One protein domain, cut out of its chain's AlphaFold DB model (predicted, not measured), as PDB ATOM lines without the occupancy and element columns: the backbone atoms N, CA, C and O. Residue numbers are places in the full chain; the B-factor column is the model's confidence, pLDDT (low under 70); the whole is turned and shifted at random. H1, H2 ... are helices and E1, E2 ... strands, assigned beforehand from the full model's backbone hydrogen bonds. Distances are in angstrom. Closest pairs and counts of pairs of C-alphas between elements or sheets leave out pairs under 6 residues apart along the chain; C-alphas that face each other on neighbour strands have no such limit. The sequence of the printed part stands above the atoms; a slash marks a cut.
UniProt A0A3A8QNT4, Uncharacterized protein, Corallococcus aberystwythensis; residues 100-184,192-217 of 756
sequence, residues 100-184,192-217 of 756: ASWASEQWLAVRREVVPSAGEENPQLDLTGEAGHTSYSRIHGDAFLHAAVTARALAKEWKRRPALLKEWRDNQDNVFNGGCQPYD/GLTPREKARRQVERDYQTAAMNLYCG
ATOM      1  N   ALA A 100      38.377  -7.784  61.287       78.31
ATOM      2  CA  ALA A 100      37.625  -7.564  60.053       78.31
ATOM      3  C   ALA A 100      38.470  -6.856  58.983       78.31
ATOM      4  O   ALA A 100      38.299  -7.158  57.804       78.31
ATOM      5  N   SER A 101      39.405  -5.986  59.379       80.00
ATOM      6  CA  SER A 101      40.351  -5.336  58.468       80.00
ATOM      7  C   SER A 101      41.276  -6.378  57.845       80.00
ATOM      8  O   SER A 101      41.268  -6.543  56.627       80.00
ATOM      9  N   TRP A 102      41.967  -7.178  58.663       84.12
ATOM     10  CA  TRP A 102      42.838  -8.254  58.180       84.12
ATOM     11  C   TRP A 102      42.082  -9.257  57.299       84.12
ATOM     12  O   TRP A 102      42.548  -9.639  56.223       84.12
ATOM     13  N   ALA A 103      40.891  -9.687  57.721       85.06
ATOM     14  CA  ALA A 103      40.095 -10.642  56.959       85.06
ATOM     15  C   ALA A 103      39.616 -10.043  55.625       85.06
ATOM     16  O   ALA A 103      39.590 -10.746  54.611       85.06
ATOM     17  N   SER A 104      39.291  -8.747  55.600       88.88
ATOM     18  CA  SER A 104      38.952  -8.036  54.366       88.88
ATOM     19  C   SER A 104      40.138  -7.960  53.404       88.88
ATOM     20  O   SER A 104      39.952  -8.156  52.207       88.88
ATOM     21  N   GLU A 105      41.370  -7.812  53.896       88.00
ATOM     22  CA  GLU A 105      42.571  -7.875  53.054       88.00
ATOM     23  C   GLU A 105      42.741  -9.258  52.414       88.00
ATOM     24  O   GLU A 105      43.083  -9.354  51.231       88.00
ATOM     25  N   GLN A 106      42.431 -10.334  53.151       89.88
ATOM     26  CA  GLN A 106      42.419 -11.690  52.585       89.88
ATOM     27  C   GLN A 106      41.377 -11.818  51.466       89.88
ATOM     28  O   GLN A 106      41.669 -12.395  50.416       89.88
ATOM     29  N   TRP A 107      40.182 -11.247  51.651       92.25
ATOM     30  CA  TRP A 107      39.170 -11.167  50.593       92.25
ATOM     31  C   TRP A 107      39.675 -10.373  49.379       92.25
ATOM     32  O   TRP A 107      39.597 -10.866  48.250       92.25
ATOM     33  N   LEU A 108      40.258  -9.191  49.600       90.88
ATOM     34  CA  LEU A 108      40.799  -8.328  48.546       90.88
ATOM     35  C   LEU A 108      41.928  -9.009  47.751       90.88
ATOM     36  O   LEU A 108      42.038  -8.812  46.539       90.88
ATOM     37  N   ALA A 109      42.747  -9.841  48.396       90.44
ATOM     38  CA  ALA A 109      43.748 -10.652  47.709       90.44
ATOM     39  C   ALA A 109      43.098 -11.729  46.825       90.44
ATOM     40  O   ALA A 109      43.426 -11.845  45.642       90.44
ATOM     41  N   VAL A 110      42.131 -12.477  47.367       91.94
ATOM     42  CA  VAL A 110      41.468 -13.565  46.633       91.94
ATOM     43  C   VAL A 110      40.634 -13.059  45.465       91.94
ATOM     44  O   VAL A 110      40.671 -13.665  44.397       91.94
ATOM     45  N   ARG A 111      39.917 -11.940  45.602       89.00
ATOM     46  CA  ARG A 111      39.114 -11.401  44.489       89.00
ATOM     47  C   ARG A 111      39.969 -11.057  43.261       89.00
ATOM     48  O   ARG A 111      39.504 -11.247  42.137       89.00
ATOM     49  N   ARG A 112      41.219 -10.611  43.467       88.06
ATOM     50  CA  ARG A 112      42.199 -10.366  42.390       88.06
ATOM     51  C   ARG A 112      42.748 -11.670  41.813       88.06
ATOM     52  O   ARG A 112      42.922 -11.767  40.603       88.06
ATOM     53  N   GLU A 113      42.971 -12.674  42.662       89.94
ATOM     54  CA  GLU A 113      43.408 -14.019  42.260       89.94
ATOM     55  C   GLU A 113      42.399 -14.675  41.299       89.94
ATOM     56  O   GLU A 113      42.780 -15.196  40.251       89.94
ATOM     57  N   VAL A 114      41.106 -14.642  41.641       89.25
ATOM     58  CA  VAL A 114      40.068 -15.408  40.929       89.25
ATOM     59  C   VAL A 114      39.545 -14.716  39.669       89.25
ATOM     60  O   VAL A 114      39.126 -15.398  38.736       89.25
ATOM     61  N   VAL A 115      39.596 -13.382  39.599       84.81
ATOM     62  CA  VAL A 115      39.252 -12.619  38.387       84.81
ATOM     63  C   VAL A 115      40.322 -11.541  38.138       84.81
ATOM     64  O   VAL A 115      40.122 -10.387  38.514       84.81
ATOM     65  N   PRO A 116      41.444 -11.876  37.472       74.69
ATOM     66  CA  PRO A 116      42.572 -10.956  37.271       74.69
ATOM     67  C   PRO A 116      42.242  -9.688  36.471       74.69
ATOM     68  O   PRO A 116      42.929  -8.681  36.589       74.69
ATOM     69  N   SER A 117      41.165  -9.700  35.680       67.94
ATOM     70  CA  SER A 117      40.698  -8.541  34.908       67.94
ATOM     71  C   SER A 117      39.924  -7.504  35.744       67.94
ATOM     72  O   SER A 117      39.209  -6.685  35.175       67.94
ATOM     73  N   ALA A 118      39.979  -7.568  37.080       62.06
ATOM     74  CA  ALA A 118      39.192  -6.729  37.993       62.06
ATOM     75  C   ALA A 118      39.578  -5.239  38.040       62.06
ATOM     76  O   ALA A 118      38.853  -4.477  38.668       62.06
ATOM     77  N   GLY A 119      40.682  -4.825  37.412       60.44
ATOM     78  CA  GLY A 119      41.307  -3.529  37.696       60.44
ATOM     79  C   GLY A 119      42.087  -3.549  39.019       60.44
ATOM     80  O   GLY A 119      41.929  -4.462  39.832       60.44
ATOM     81  N   GLU A 120      42.974  -2.571  39.216       59.88
ATOM     82  CA  GLU A 120      43.802  -2.464  40.432       59.88
ATOM     83  C   GLU A 120      43.050  -1.837  41.617       59.88
ATOM     84  O   GLU A 120      43.449  -2.018  42.767       59.88
ATOM     85  N   GLU A 121      41.938  -1.142  41.359       70.50
ATOM     86  CA  GLU A 121      41.164  -0.458  42.393       70.50
ATOM     87  C   GLU A 121      40.383  -1.448  43.273       70.50
ATOM     88  O   GLU A 121      39.654  -2.336  42.811       70.50
ATOM     89  N   ASN A 122      40.546  -1.293  44.587       78.69
ATOM     90  CA  ASN A 122      39.777  -2.045  45.568       78.69
ATOM     91  C   ASN A 122      38.392  -1.404  45.743       78.69
ATOM     92  O   ASN A 122      38.304  -0.177  45.795       78.69
ATOM     93  N   PRO A 123      37.318  -2.204  45.871       82.50
ATOM     94  CA  PRO A 123      36.014  -1.680  46.233       82.50
ATOM     95  C   PRO A 123      36.086  -1.082  47.637       82.50
ATOM     96  O   PRO A 123      36.851  -1.549  48.487       82.50
ATOM     97  N   GLN A 124      35.249  -0.083  47.893       84.62
ATOM     98  CA  GLN A 124      34.964   0.321  49.260       84.62
ATOM     99  C   GLN A 124      34.267  -0.845  49.986       84.62
ATOM    100  O   GLN A 124      33.432  -1.541  49.411       84.62
ATOM    101  N   LEU A 125      34.674  -1.109  51.230       88.00
ATOM    102  CA  LEU A 125      34.099  -2.146  52.085       88.00
ATOM    103  C   LEU A 125      33.629  -1.488  53.385       88.00
ATOM    104  O   LEU A 125      34.429  -0.893  54.106       88.00
ATOM    105  N   ASP A 126      32.349  -1.638  53.712       86.62
ATOM    106  CA  ASP A 126      31.732  -1.033  54.896       86.62
ATOM    107  C   ASP A 126      31.797  -2.003  56.084       86.62
ATOM    108  O   ASP A 126      30.818  -2.658  56.464       86.62
ATOM    109  N   LEU A 127      32.996  -2.108  56.662       85.69
ATOM    110  CA  LEU A 127      33.318  -2.996  57.789       85.69
ATOM    111  C   LEU A 127      32.520  -2.651  59.055       85.69
ATOM    112  O   LEU A 127      32.118  -3.536  59.821       85.69
ATOM    113  N   THR A 128      32.285  -1.359  59.268       83.88
ATOM    114  CA  THR A 128      31.636  -0.796  60.450       83.88
ATOM    115  C   THR A 128      30.343  -0.088  60.077       83.88
ATOM    116  O   THR A 128      30.244   0.512  59.013       83.88
ATOM    117  N   GLY A 129      29.355  -0.152  60.963       79.88
ATOM    118  CA  GLY A 129      28.171   0.700  60.912       79.88
ATOM    119  C   GLY A 129      28.141   1.633  62.116       79.88
ATOM    120  O   GLY A 129      28.843   1.394  63.099       79.88
ATOM    121  N   GLU A 130      27.315   2.671  62.045       77.12
ATOM    122  CA  GLU A 130      27.131   3.638  63.127       77.12
ATOM    123  C   GLU A 130      25.709   3.563  63.690       77.12
ATOM    124  O   GLU A 130      24.738   3.401  62.945       77.12
ATOM    125  N   ALA A 131      25.591   3.658  65.013       68.25
ATOM    126  CA  ALA A 131      24.327   3.814  65.726       68.25
ATOM    127  C   ALA A 131      24.569   4.629  67.009       68.25
ATOM    128  O   ALA A 131      25.470   4.304  67.783       68.25
ATOM    129  N   GLY A 132      23.811   5.713  67.212       60.06
ATOM    130  CA  GLY A 132      23.871   6.536  68.429       60.06
ATOM    131  C   GLY A 132      25.289   6.926  68.876       60.06
ATOM    132  O   GLY A 132      25.661   6.658  70.010       60.06
ATOM    133  N   HIS A 133      26.115   7.506  67.999       67.00
ATOM    134  CA  HIS A 133      27.518   7.879  68.288       67.00
ATOM    135  C   HIS A 133      28.475   6.716  68.624       67.00
ATOM    136  O   HIS A 133      29.600   6.955  69.064       67.00
ATOM    137  N   THR A 134      28.071   5.465  68.395       58.25
ATOM    138  CA  THR A 134      28.925   4.279  68.547       58.25
ATOM    139  C   THR A 134      29.101   3.561  67.212       58.25
ATOM    140  O   THR A 134      28.186   3.526  66.386       58.25
ATOM    141  N   SER A 135      30.284   2.985  66.992       72.94
ATOM    142  CA  SER A 135      30.542   2.110  65.851       72.94
ATOM    143  C   SER A 135      30.343   0.647  66.249       72.94
ATOM    144  O   SER A 135      30.712   0.215  67.342       72.94
ATOM    145  N   TYR A 136      29.756  -0.140  65.355       76.69
ATOM    146  CA  TYR A 136      29.615  -1.585  65.513       76.69
ATOM    147  C   TYR A 136      30.186  -2.309  64.297       76.69
ATOM    148  O   TYR A 136      30.202  -1.782  63.187       76.69
ATOM    149  N   SER A 137      30.621  -3.558  64.483       79.44
ATOM    150  CA  SER A 137      31.018  -4.405  63.354       79.44
ATOM    151  C   SER A 137      29.782  -4.736  62.512       79.44
ATOM    152  O   SER A 137      28.875  -5.472  62.926       79.44
ATOM    153  N   ARG A 138      29.706  -4.143  61.319       86.81
ATOM    154  CA  ARG A 138      28.643  -4.435  60.358       86.81
ATOM    155  C   ARG A 138      28.878  -5.819  59.772       86.81
ATOM    156  O   ARG A 138      28.009  -6.689  59.894       86.81
ATOM    157  N   ILE A 139      30.092  -6.036  59.269       88.19
ATOM    158  CA  ILE A 139      30.568  -7.294  58.698       88.19
ATOM    159  C   ILE A 139      31.698  -7.826  59.581       88.19
ATOM    160  O   ILE A 139      32.679  -7.136  59.847       88.19
ATOM    161  N   HIS A 140      31.552  -9.065  60.040       84.62
ATOM    162  CA  HIS A 140      32.561  -9.730  60.860       84.62
ATOM    163  C   HIS A 140      33.570 -10.483  59.977       84.62
ATOM    164  O   HIS A 140      33.231 -10.916  58.874       84.62
ATOM    165  N   GLY A 141      34.802 -10.668  60.468       83.75
ATOM    166  CA  GLY A 141      35.905 -11.265  59.703       83.75
ATOM    167  C   GLY A 141      35.619 -12.658  59.121       83.75
ATOM    168  O   GLY A 141      36.094 -12.988  58.036       83.75
ATOM    169  N   ASP A 142      34.778 -13.458  59.784       84.00
ATOM    170  CA  ASP A 142      34.329 -14.772  59.304       84.00
ATOM    171  C   ASP A 142      33.633 -14.705  57.934       84.00
ATOM    172  O   ASP A 142      33.808 -15.611  57.119       84.00
ATOM    173  N   ALA A 143      32.903 -13.623  57.648       90.19
ATOM    174  CA  ALA A 143      32.222 -13.438  56.368       90.19
ATOM    175  C   ALA A 143      33.209 -13.254  55.204       90.19
ATOM    176  O   ALA A 143      33.026 -13.860  54.147       90.19
ATOM    177  N   PHE A 144      34.283 -12.483  55.405       92.12
ATOM    178  CA  PHE A 144      35.328 -12.285  54.394       92.12
ATOM    179  C   PHE A 144      36.113 -13.568  54.129       92.12
ATOM    180  O   PHE A 144      36.358 -13.921  52.974       92.12
ATOM    181  N   LEU A 145      36.461 -14.308  55.187       89.62
ATOM    182  CA  LEU A 145      37.150 -15.591  55.048       89.62
ATOM    183  C   LEU A 145      36.272 -16.626  54.338       89.62
ATOM    184  O   LEU A 145      36.764 -17.356  53.476       89.62
ATOM    185  N   HIS A 146      34.973 -16.667  54.652       90.38
ATOM    186  CA  HIS A 146      34.028 -17.529  53.948       90.38
ATOM    187  C   HIS A 146      33.940 -17.162  52.461       90.38
ATOM    188  O   HIS A 146      34.090 -18.040  51.613       90.38
ATOM    189  N   ALA A 147      33.795 -15.873  52.133       94.06
ATOM    190  CA  ALA A 147      33.789 -15.402  50.749       94.06
ATOM    191  C   ALA A 147      35.083 -15.781  50.007       94.06
ATOM    192  O   ALA A 147      35.025 -16.294  48.893       94.06
ATOM    193  N   ALA A 148      36.249 -15.619  50.637       93.75
ATOM    194  CA  ALA A 148      37.536 -16.001  50.057       93.75
ATOM    195  C   ALA A 148      37.624 -17.510  49.747       93.75
ATOM    196  O   ALA A 148      38.085 -17.911  48.674       93.75
ATOM    197  N   VAL A 149      37.159 -18.371  50.658       93.25
ATOM    198  CA  VAL A 149      37.118 -19.827  50.430       93.25
ATOM    199  C   VAL A 149      36.146 -20.179  49.301       93.25
ATOM    200  O   VAL A 149      36.514 -20.930  48.391       93.25
ATOM    201  N   THR A 150      34.942 -19.607  49.317       93.44
ATOM    202  CA  THR A 150      33.908 -19.849  48.301       93.44
ATOM    203  C   THR A 150      34.361 -19.381  46.920       93.44
ATOM    204  O   THR A 150      34.236 -20.131  45.953       93.44
ATOM    205  N   ALA A 151      34.999 -18.214  46.817       94.81
ATOM    206  CA  ALA A 151      35.528 -17.684  45.563       94.81
ATOM    207  C   ALA A 151      36.539 -18.628  44.907       94.81
ATOM    208  O   ALA A 151      36.455 -18.902  43.711       94.81
ATOM    209  N   ARG A 152      37.475 -19.178  45.691       95.50
ATOM    210  CA  ARG A 152      38.457 -20.154  45.192       95.50
ATOM    211  C   ARG A 152      37.801 -21.462  44.761       95.50
ATOM    212  O   ARG A 152      38.254 -22.080  43.796       95.50
ATOM    213  N   ALA A 153      36.758 -21.903  45.462       93.50
ATOM    214  CA  ALA A 153      35.995 -23.087  45.075       93.50
ATOM    215  C   ALA A 153      35.251 -22.857  43.747       93.50
ATOM    216  O   ALA A 153      35.398 -23.654  42.817       93.50
ATOM    217  N   LEU A 154      34.551 -21.728  43.618       94.00
ATOM    218  CA  LEU A 154      33.844 -21.338  42.398       94.00
ATOM    219  C   LEU A 154      34.799 -21.091  41.229       94.00
ATOM    220  O   LEU A 154      34.490 -21.485  40.112       94.00
ATOM    221  N   ALA A 155      35.993 -20.542  41.456       94.50
ATOM    222  CA  ALA A 155      36.997 -20.372  40.404       94.50
ATOM    223  C   ALA A 155      37.446 -21.711  39.792       94.50
ATOM    224  O   ALA A 155      37.719 -21.798  38.593       94.50
ATOM    225  N   LYS A 156      37.488 -22.777  40.603       94.25
ATOM    226  CA  LYS A 156      37.766 -24.139  40.125       94.25
ATOM    227  C   LYS A 156      36.563 -24.726  39.389       94.25
ATOM    228  O   LYS A 156      36.737 -25.276  38.302       94.25
ATOM    229  N   GLU A 157      35.366 -24.601  39.960       92.75
ATOM    230  CA  GLU A 157      34.126 -25.157  39.400       92.75
ATOM    231  C   GLU A 157      33.729 -24.472  38.079       92.75
ATOM    232  O   GLU A 157      33.424 -25.133  37.086       92.75
ATOM    233  N   TRP A 158      33.820 -23.145  38.027       93.75
ATOM    234  CA  TRP A 158      33.440 -22.292  36.902       93.75
ATOM    235  C   TRP A 158      34.633 -21.850  36.049       93.75
ATOM    236  O   TRP A 158      34.562 -20.836  35.357       93.75
ATOM    237  N   LYS A 159      35.720 -22.632  36.013       91.69
ATOM    238  CA  LYS A 159      36.934 -22.320  35.230       91.69
ATOM    239  C   LYS A 159      36.653 -21.981  33.754       91.69
ATOM    240  O   LYS A 159      37.389 -21.210  33.147       91.69
ATOM    241  N   ARG A 160      35.602 -22.561  33.160       90.94
ATOM    242  CA  ARG A 160      35.169 -22.309  31.767       90.94
ATOM    243  C   ARG A 160      34.048 -21.265  31.640       90.94
ATOM    244  O   ARG A 160      33.543 -21.052  30.543       90.94
ATOM    245  N   ARG A 161      33.642 -20.635  32.743       92.19
ATOM    246  CA  ARG A 161      32.522 -19.688  32.849       92.19
ATOM    247  C   ARG A 161      32.963 -18.395  33.565       92.19
ATOM    248  O   ARG A 161      32.427 -18.070  34.623       92.19
ATOM    249  N   PRO A 162      33.917 -17.624  33.008       89.31
ATOM    250  CA  PRO A 162      34.451 -16.424  33.665       89.31
ATOM    251  C   PRO A 162      33.383 -15.357  33.959       89.31
ATOM    252  O   PRO A 162      33.508 -14.629  34.939       89.31
ATOM    253  N   ALA A 163      32.307 -15.301  33.163       89.25
ATOM    254  CA  ALA A 163      31.176 -14.405  33.404       89.25
ATOM    255  C   ALA A 163      30.434 -14.714  34.720       89.25
ATOM    256  O   ALA A 163      30.079 -13.783  35.434       89.25
ATOM    257  N   LEU A 164      30.269 -15.995  35.078       92.31
ATOM    258  CA  LEU A 164      29.631 -16.402  36.338       92.31
ATOM    259  C   LEU A 164      30.482 -16.041  37.550       92.31
ATOM    260  O   LEU A 164      29.978 -15.549  38.555       92.31
ATOM    261  N   LEU A 165      31.793 -16.261  37.442       92.19
ATOM    262  CA  LEU A 165      32.731 -15.928  38.508       92.19
ATOM    263  C   LEU A 165      32.820 -14.412  38.724       92.19
ATOM    264  O   LEU A 165      32.867 -13.957  39.865       92.19
ATOM    265  N   LYS A 166      32.794 -13.633  37.633       90.19
ATOM    266  CA  LYS A 166      32.728 -12.170  37.691       90.19
ATOM    267  C   LYS A 166      31.429 -11.695  38.344       90.19
ATOM    268  O   LYS A 166      31.499 -10.887  39.259       90.19
ATOM    269  N   GLU A 167      30.276 -12.212  37.911       91.94
ATOM    270  CA  GLU A 167      28.971 -11.874  38.498       91.94
ATOM    271  C   GLU A 167      28.950 -12.146  40.005       91.94
ATOM    272  O   GLU A 167      28.605 -11.268  40.792       91.94
ATOM    273  N   TRP A 168      29.358 -13.348  40.417       93.62
ATOM    274  CA  TRP A 168      29.377 -13.718  41.827       93.62
ATOM    275  C   TRP A 168      30.289 -12.804  42.649       93.62
ATOM    276  O   TRP A 168      29.890 -12.352  43.719       93.62
ATOM    277  N   ARG A 169      31.489 -12.489  42.145       92.38
ATOM    278  CA  ARG A 169      32.419 -11.570  42.817       92.38
ATOM    279  C   ARG A 169      31.809 -10.178  42.963       92.38
ATOM    280  O   ARG A 169      31.862  -9.621  44.053       92.38
ATOM    281  N   ASP A 170      31.237  -9.632  41.892       89.44
ATOM    282  CA  ASP A 170      30.657  -8.285  41.898       89.44
ATOM    283  C   ASP A 170      29.478  -8.204  42.878       89.44
ATOM    284  O   ASP A 170      29.393  -7.269  43.674       89.44
ATOM    285  N   ASN A 171      28.628  -9.235  42.914       91.25
ATOM    286  CA  ASN A 171      27.579  -9.355  43.926       91.25
ATOM    287  C   ASN A 171      28.155  -9.397  45.347       91.25
ATOM    288  O   ASN A 171      27.613  -8.750  46.239       91.25
ATOM    289  N   GLN A 172      29.243 -10.136  45.569       93.62
ATOM    290  CA  GLN A 172      29.866 -10.239  46.887       93.62
ATOM    291  C   GLN A 172      30.476  -8.907  47.342       93.62
ATOM    292  O   GLN A 172      30.340  -8.541  48.508       93.62
ATOM    293  N   ASP A 173      31.103  -8.167  46.426       90.44
ATOM    294  CA  ASP A 173      31.604  -6.820  46.699       90.44
ATOM    295  C   ASP A 173      30.439  -5.872  47.048       90.44
ATOM    296  O   ASP A 173      30.537  -5.115  48.010       90.44
ATOM    297  N   ASN A 174      29.293  -5.977  46.364       90.44
ATOM    298  CA  ASN A 174      28.088  -5.200  46.690       90.44
ATOM    299  C   ASN A 174      27.503  -5.537  48.072       90.44
ATOM    300  O   ASN A 174      27.143  -4.626  48.817       90.44
ATOM    301  N   VAL A 175      27.484  -6.824  48.453       93.06
ATOM    302  CA  VAL A 175      27.109  -7.261  49.815       93.06
ATOM    303  C   VAL A 175      27.986  -6.566  50.864       93.06
ATOM    304  O   VAL A 175      27.490  -6.178  51.922       93.06
ATOM    305  N   PHE A 176      29.282  -6.393  50.584       92.69
ATOM    306  CA  PHE A 176      30.228  -5.790  51.522       92.69
ATOM    307  C   PHE A 176      30.297  -4.253  51.471       92.69
ATOM    308  O   PHE A 176      30.684  -3.639  52.463       92.69
ATOM    309  N   ASN A 177      29.884  -3.619  50.374       88.81
ATOM    310  CA  ASN A 177      29.973  -2.170  50.150       88.81
ATOM    311  C   ASN A 177      28.709  -1.378  50.560       88.81
ATOM    312  O   ASN A 177      28.427  -0.319  50.013       88.81
ATOM    313  N   GLY A 178      27.848  -1.904  51.437       80.56
ATOM    314  CA  GLY A 178      26.655  -1.121  51.817       80.56
ATOM    315  C   GLY A 178      25.460  -1.246  50.877       80.56
ATOM    316  O   GLY A 178      24.402  -0.709  51.194       80.56
ATOM    317  N   GLY A 179      25.580  -1.983  49.770       80.75
ATOM    318  CA  GLY A 179      24.472  -2.211  48.852       80.75
ATOM    319  C   GLY A 179      23.315  -2.935  49.538       80.75
ATOM    320  O   GLY A 179      23.521  -3.958  50.182       80.75
ATOM    321  N   CYS A 180      22.096  -2.407  49.390       86.62
ATOM    322  CA  CYS A 180      20.863  -3.020  49.907       86.62
ATOM    323  C   CYS A 180      19.908  -3.464  48.798       86.62
ATOM    324  O   CYS A 180      18.714  -3.633  49.030       86.62
ATOM    325  N   GLN A 181      20.433  -3.625  47.584       85.31
ATOM    326  CA  GLN A 181      19.711  -4.138  46.428       85.31
ATOM    327  C   GLN A 181      20.605  -5.124  45.667       85.31
ATOM    328  O   GLN A 181      21.797  -4.840  45.496       85.31
ATOM    329  N   PRO A 182      20.070  -6.275  45.215       79.56
ATOM    330  CA  PRO A 182      20.839  -7.213  44.407       79.56
ATOM    331  C   PRO A 182      21.176  -6.583  43.056       79.56
ATOM    332  O   PRO A 182      20.378  -5.819  42.520       79.56
ATOM    333  N   TYR A 183      22.311  -6.950  42.455       81.81
ATOM    334  CA  TYR A 183      22.547  -6.577  41.063       81.81
ATOM    335  C   TYR A 183      21.600  -7.315  40.124       81.81
ATOM    336  O   TYR A 183      21.389  -8.534  40.240       81.81
ATOM    337  N   ASP A 184      21.133  -6.583  39.119       81.62
ATOM    338  CA  ASP A 184      20.486  -7.181  37.967       81.62
ATOM    339  C   ASP A 184      21.490  -8.070  37.222       81.62
ATOM    340  O   ASP A 184      22.620  -7.652  36.939       81.62
ATOM    341  N   GLY A 192      23.389 -21.153  27.462       87.50
ATOM    342  CA  GLY A 192      24.370 -22.235  27.388       87.50
ATOM    343  C   GLY A 192      24.842 -22.785  28.740       87.50
ATOM    344  O   GLY A 192      25.783 -23.585  28.747       87.50
ATOM    345  N   LEU A 193      24.222 -22.402  29.867       93.25
ATOM    346  CA  LEU A 193      24.443 -23.054  31.161       93.25
ATOM    347  C   LEU A 193      23.668 -24.371  31.258       93.25
ATOM    348  O   LEU A 193      22.486 -24.454  30.917       93.25
ATOM    349  N   THR A 194      24.325 -25.397  31.789       93.88
ATOM    350  CA  THR A 194      23.682 -26.661  32.161       93.88
ATOM    351  C   THR A 194      22.713 -26.462  33.336       93.88
ATOM    352  O   THR A 194      22.892 -25.529  34.125       93.88
ATOM    353  N   PRO A 195      21.723 -27.355  33.539       92.31
ATOM    354  CA  PRO A 195      20.827 -27.281  34.696       92.31
ATOM    355  C   PRO A 195      21.568 -27.221  36.040       92.31
ATOM    356  O   PRO A 195      21.186 -26.460  36.923       92.31
ATOM    357  N   ARG A 196      22.677 -27.962  36.165       89.94
ATOM    358  CA  ARG A 196      23.532 -27.949  37.359       89.94
ATOM    359  C   ARG A 196      24.219 -26.596  37.569       89.94
ATOM    360  O   ARG A 196      24.252 -26.111  38.692       89.94
ATOM    361  N   GLU A 197      24.747 -25.979  36.511       91.88
ATOM    362  CA  GLU A 197      25.355 -24.640  36.593       91.88
ATOM    363  C   GLU A 197      24.317 -23.578  36.983       91.88
ATOM    364  O   GLU A 197      24.611 -22.724  37.819       91.88
ATOM    365  N   LYS A 198      23.089 -23.665  36.447       92.75
ATOM    366  CA  LYS A 198      21.981 -22.771  36.823       92.75
ATOM    367  C   LYS A 198      21.601 -22.923  38.294       92.75
ATOM    368  O   LYS A 198      21.524 -21.923  39.001       92.75
ATOM    369  N   ALA A 199      21.434 -24.159  38.767       90.38
ATOM    370  CA  ALA A 199      21.121 -24.439  40.167       90.38
ATOM    371  C   ALA A 199      22.234 -23.948  41.108       90.38
ATOM    372  O   ALA A 199      21.955 -23.250  42.082       90.38
ATOM    373  N   ARG A 200      23.504 -24.230  40.780       90.88
ATOM    374  CA  ARG A 200      24.658 -23.763  41.562       90.88
ATOM    375  C   ARG A 200      24.706 -22.237  41.641       90.88
ATOM    376  O   ARG A 200      24.888 -21.697  42.726       90.88
ATOM    377  N   ARG A 201      24.521 -21.546  40.512       92.50
ATOM    378  CA  ARG A 201      24.468 -20.076  40.453       92.50
ATOM    379  C   ARG A 201      23.328 -19.516  41.305       92.50
ATOM    380  O   ARG A 201      23.552 -18.562  42.043       92.50
ATOM    381  N   GLN A 202      22.131 -20.098  41.205       92.56
ATOM    382  CA  GLN A 202      20.963 -19.642  41.958       92.56
ATOM    383  C   GLN A 202      21.218 -19.711  43.465       92.56
ATOM    384  O   GLN A 202      21.026 -18.719  44.156       92.56
ATOM    385  N   VAL A 203      21.753 -20.834  43.950       93.25
ATOM    386  CA  VAL A 203      22.083 -21.026  45.370       93.25
ATOM    387  C   VAL A 203      23.061 -19.964  45.885       93.25
ATOM    388  O   VAL A 203      22.888 -19.441  46.984       93.25
ATOM    389  N   GLU A 204      24.077 -19.612  45.098       93.44
ATOM    390  CA  GLU A 204      25.023 -18.563  45.485       93.44
ATOM    391  C   GLU A 204      24.378 -17.167  45.495       93.44
ATOM    392  O   GLU A 204      24.616 -16.387  46.419       93.44
ATOM    393  N   ARG A 205      23.512 -16.858  44.519       93.31
ATOM    394  CA  ARG A 205      22.748 -15.598  44.505       93.31
ATOM    395  C   ARG A 205      21.781 -15.502  45.684       93.31
ATOM    396  O   ARG A 205      21.655 -14.427  46.274       93.31
ATOM    397  N   ASP A 206      21.135 -16.603  46.049       94.75
ATOM    398  CA  ASP A 206      20.234 -16.672  47.200       94.75
ATOM    399  C   ASP A 206      21.003 -16.407  48.501       94.75
ATOM    400  O   ASP A 206      20.562 -15.609  49.330       94.75
ATOM    401  N   TYR A 207      22.199 -16.993  48.652       95.25
ATOM    402  CA  TYR A 207      23.074 -16.734  49.800       95.25
ATOM    403  C   TYR A 207      23.504 -15.267  49.880       95.25
ATOM    404  O   TYR A 207      23.381 -14.647  50.939       95.25
ATOM    405  N   GLN A 208      23.962 -14.690  48.766       94.75
ATOM    406  CA  GLN A 208      24.372 -13.284  48.707       94.75
ATOM    407  C   GLN A 208      23.207 -12.340  49.027       94.75
ATOM    408  O   GLN A 208      23.378 -11.386  49.783       94.75
ATOM    409  N   THR A 209      22.006 -12.646  48.530       95.31
ATOM    410  CA  THR A 209      20.790 -11.869  48.807       95.31
ATOM    411  C   THR A 209      20.398 -11.943  50.285       95.31
ATOM    412  O   THR A 209      20.136 -10.914  50.906       95.31
ATOM    413  N   ALA A 210      20.414 -13.137  50.886       96.25
ATOM    414  CA  ALA A 210      20.118 -13.301  52.310       96.25
ATOM    415  C   ALA A 210      21.153 -12.591  53.206       96.25
ATOM    416  O   ALA A 210      20.782 -11.925  54.175       96.25
ATOM    417  N   ALA A 211      22.445 -12.671  52.863       95.50
ATOM    418  CA  ALA A 211      23.517 -11.972  53.574       95.50
ATOM    419  C   ALA A 211      23.394 -10.445  53.471       95.50
ATOM    420  O   ALA A 211      23.545  -9.744  54.470       95.50
ATOM    421  N   MET A 212      23.060  -9.930  52.289       94.44
ATOM    422  CA  MET A 212      22.787  -8.511  52.084       94.44
ATOM    423  C   MET A 212      21.612  -8.029  52.941       94.44
ATOM    424  O   MET A 212      21.755  -7.053  53.675       94.44
ATOM    425  N   ASN A 213      20.488  -8.756  52.931       95.69
ATOM    426  CA  ASN A 213      19.326  -8.436  53.764       95.69
ATOM    427  C   ASN A 213      19.696  -8.379  55.258       95.69
ATOM    428  O   ASN A 213      19.270  -7.464  55.964       95.69
ATOM    429  N   LEU A 214      20.561  -9.287  55.731       94.88
ATOM    430  CA  LEU A 214      21.072  -9.266  57.106       94.88
ATOM    431  C   LEU A 214      21.856  -7.979  57.412       94.88
ATOM    432  O   LEU A 214      21.647  -7.374  58.465       94.88
ATOM    433  N   TYR A 215      22.761  -7.559  56.523       92.31
ATOM    434  CA  TYR A 215      23.579  -6.353  56.726       92.31
ATOM    435  C   TYR A 215      22.817  -5.040  56.512       92.31
ATOM    436  O   TYR A 215      23.299  -3.991  56.947       92.31
ATOM    437  N   CYS A 216      21.656  -5.096  55.859       91.06
ATOM    438  CA  CYS A 216      20.767  -3.961  55.607       91.06
ATOM    439  C   CYS A 216      19.612  -3.838  56.613       91.06
ATOM    440  O   CYS A 216      18.829  -2.899  56.530       91.06
ATOM    441  N   GLY A 217      19.508  -4.759  57.577       91.44
ATOM    442  CA  GLY A 217      18.470  -4.723  58.613       91.44
ATOM    443  C   GLY A 217      17.116  -5.312  58.196       91.44
ATOM    444  O   GLY A 217      16.179  -5.291  58.994       91.44
TER     445      GLY A 217
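What this domain is: This is residues 100 to 184 and 192 to 217 of the 756 residues of an uncharacterized protein of Corallococcus aberystwythensis (UniProt A0A3A8QNT4). Four nearly aligned helices lie side by side: H1, H2 and H3 form a bundle, H4 packs along H3, and the strand hairpin of E1 and E2 extends at one end. The 111 printed residues, mostly helix, run H1, E1, E2, H2, H3, H4, with one antiparallel sheet, E1 - E2. The whole is compact, with a radius of gyration of the C-alphas of 14.3 A, and spans 51 by 27 by 21 A.

How they stand to each other: Start at H1, residues 100 to 114; it touches H2, residues 141 to 157, the same way, closest C-alphas Ala 100 and Gly 141, 4.1 A. In E1, residues 128 to 131, and E2, residues 134 to 137, find N 129 and O 136 within hydrogen-bond range, 2.9 A. H2 and H3, residues 162 to 176, touch as a helical hairpin, closest C-alphas Ala 155 and Leu 165, 6.4 A. H3 touches H4, residues 195 to 215, at a shallow tilt of 13 degrees, closest C-alphas Val 175 and Met 212, 5.0 A. Every O i to N i+4 pair is within range in H2, H3 and H4, 10 of 11 in H1.

Where its parts are: Find C-alpha 100 at (37.625, -7.564, 60.053), where H1 begins. H4, 30.5 A long, ends at C-alpha 215, (23.579, -6.353, 56.726).

The domain as a whole: Residues 185 to 191 are not printed, an 18.8 A gap between C-alphas 184 and 192. The H1 to E1 link is long. Residues 117 to 120 and 131 to 134 have pLDDT under 70.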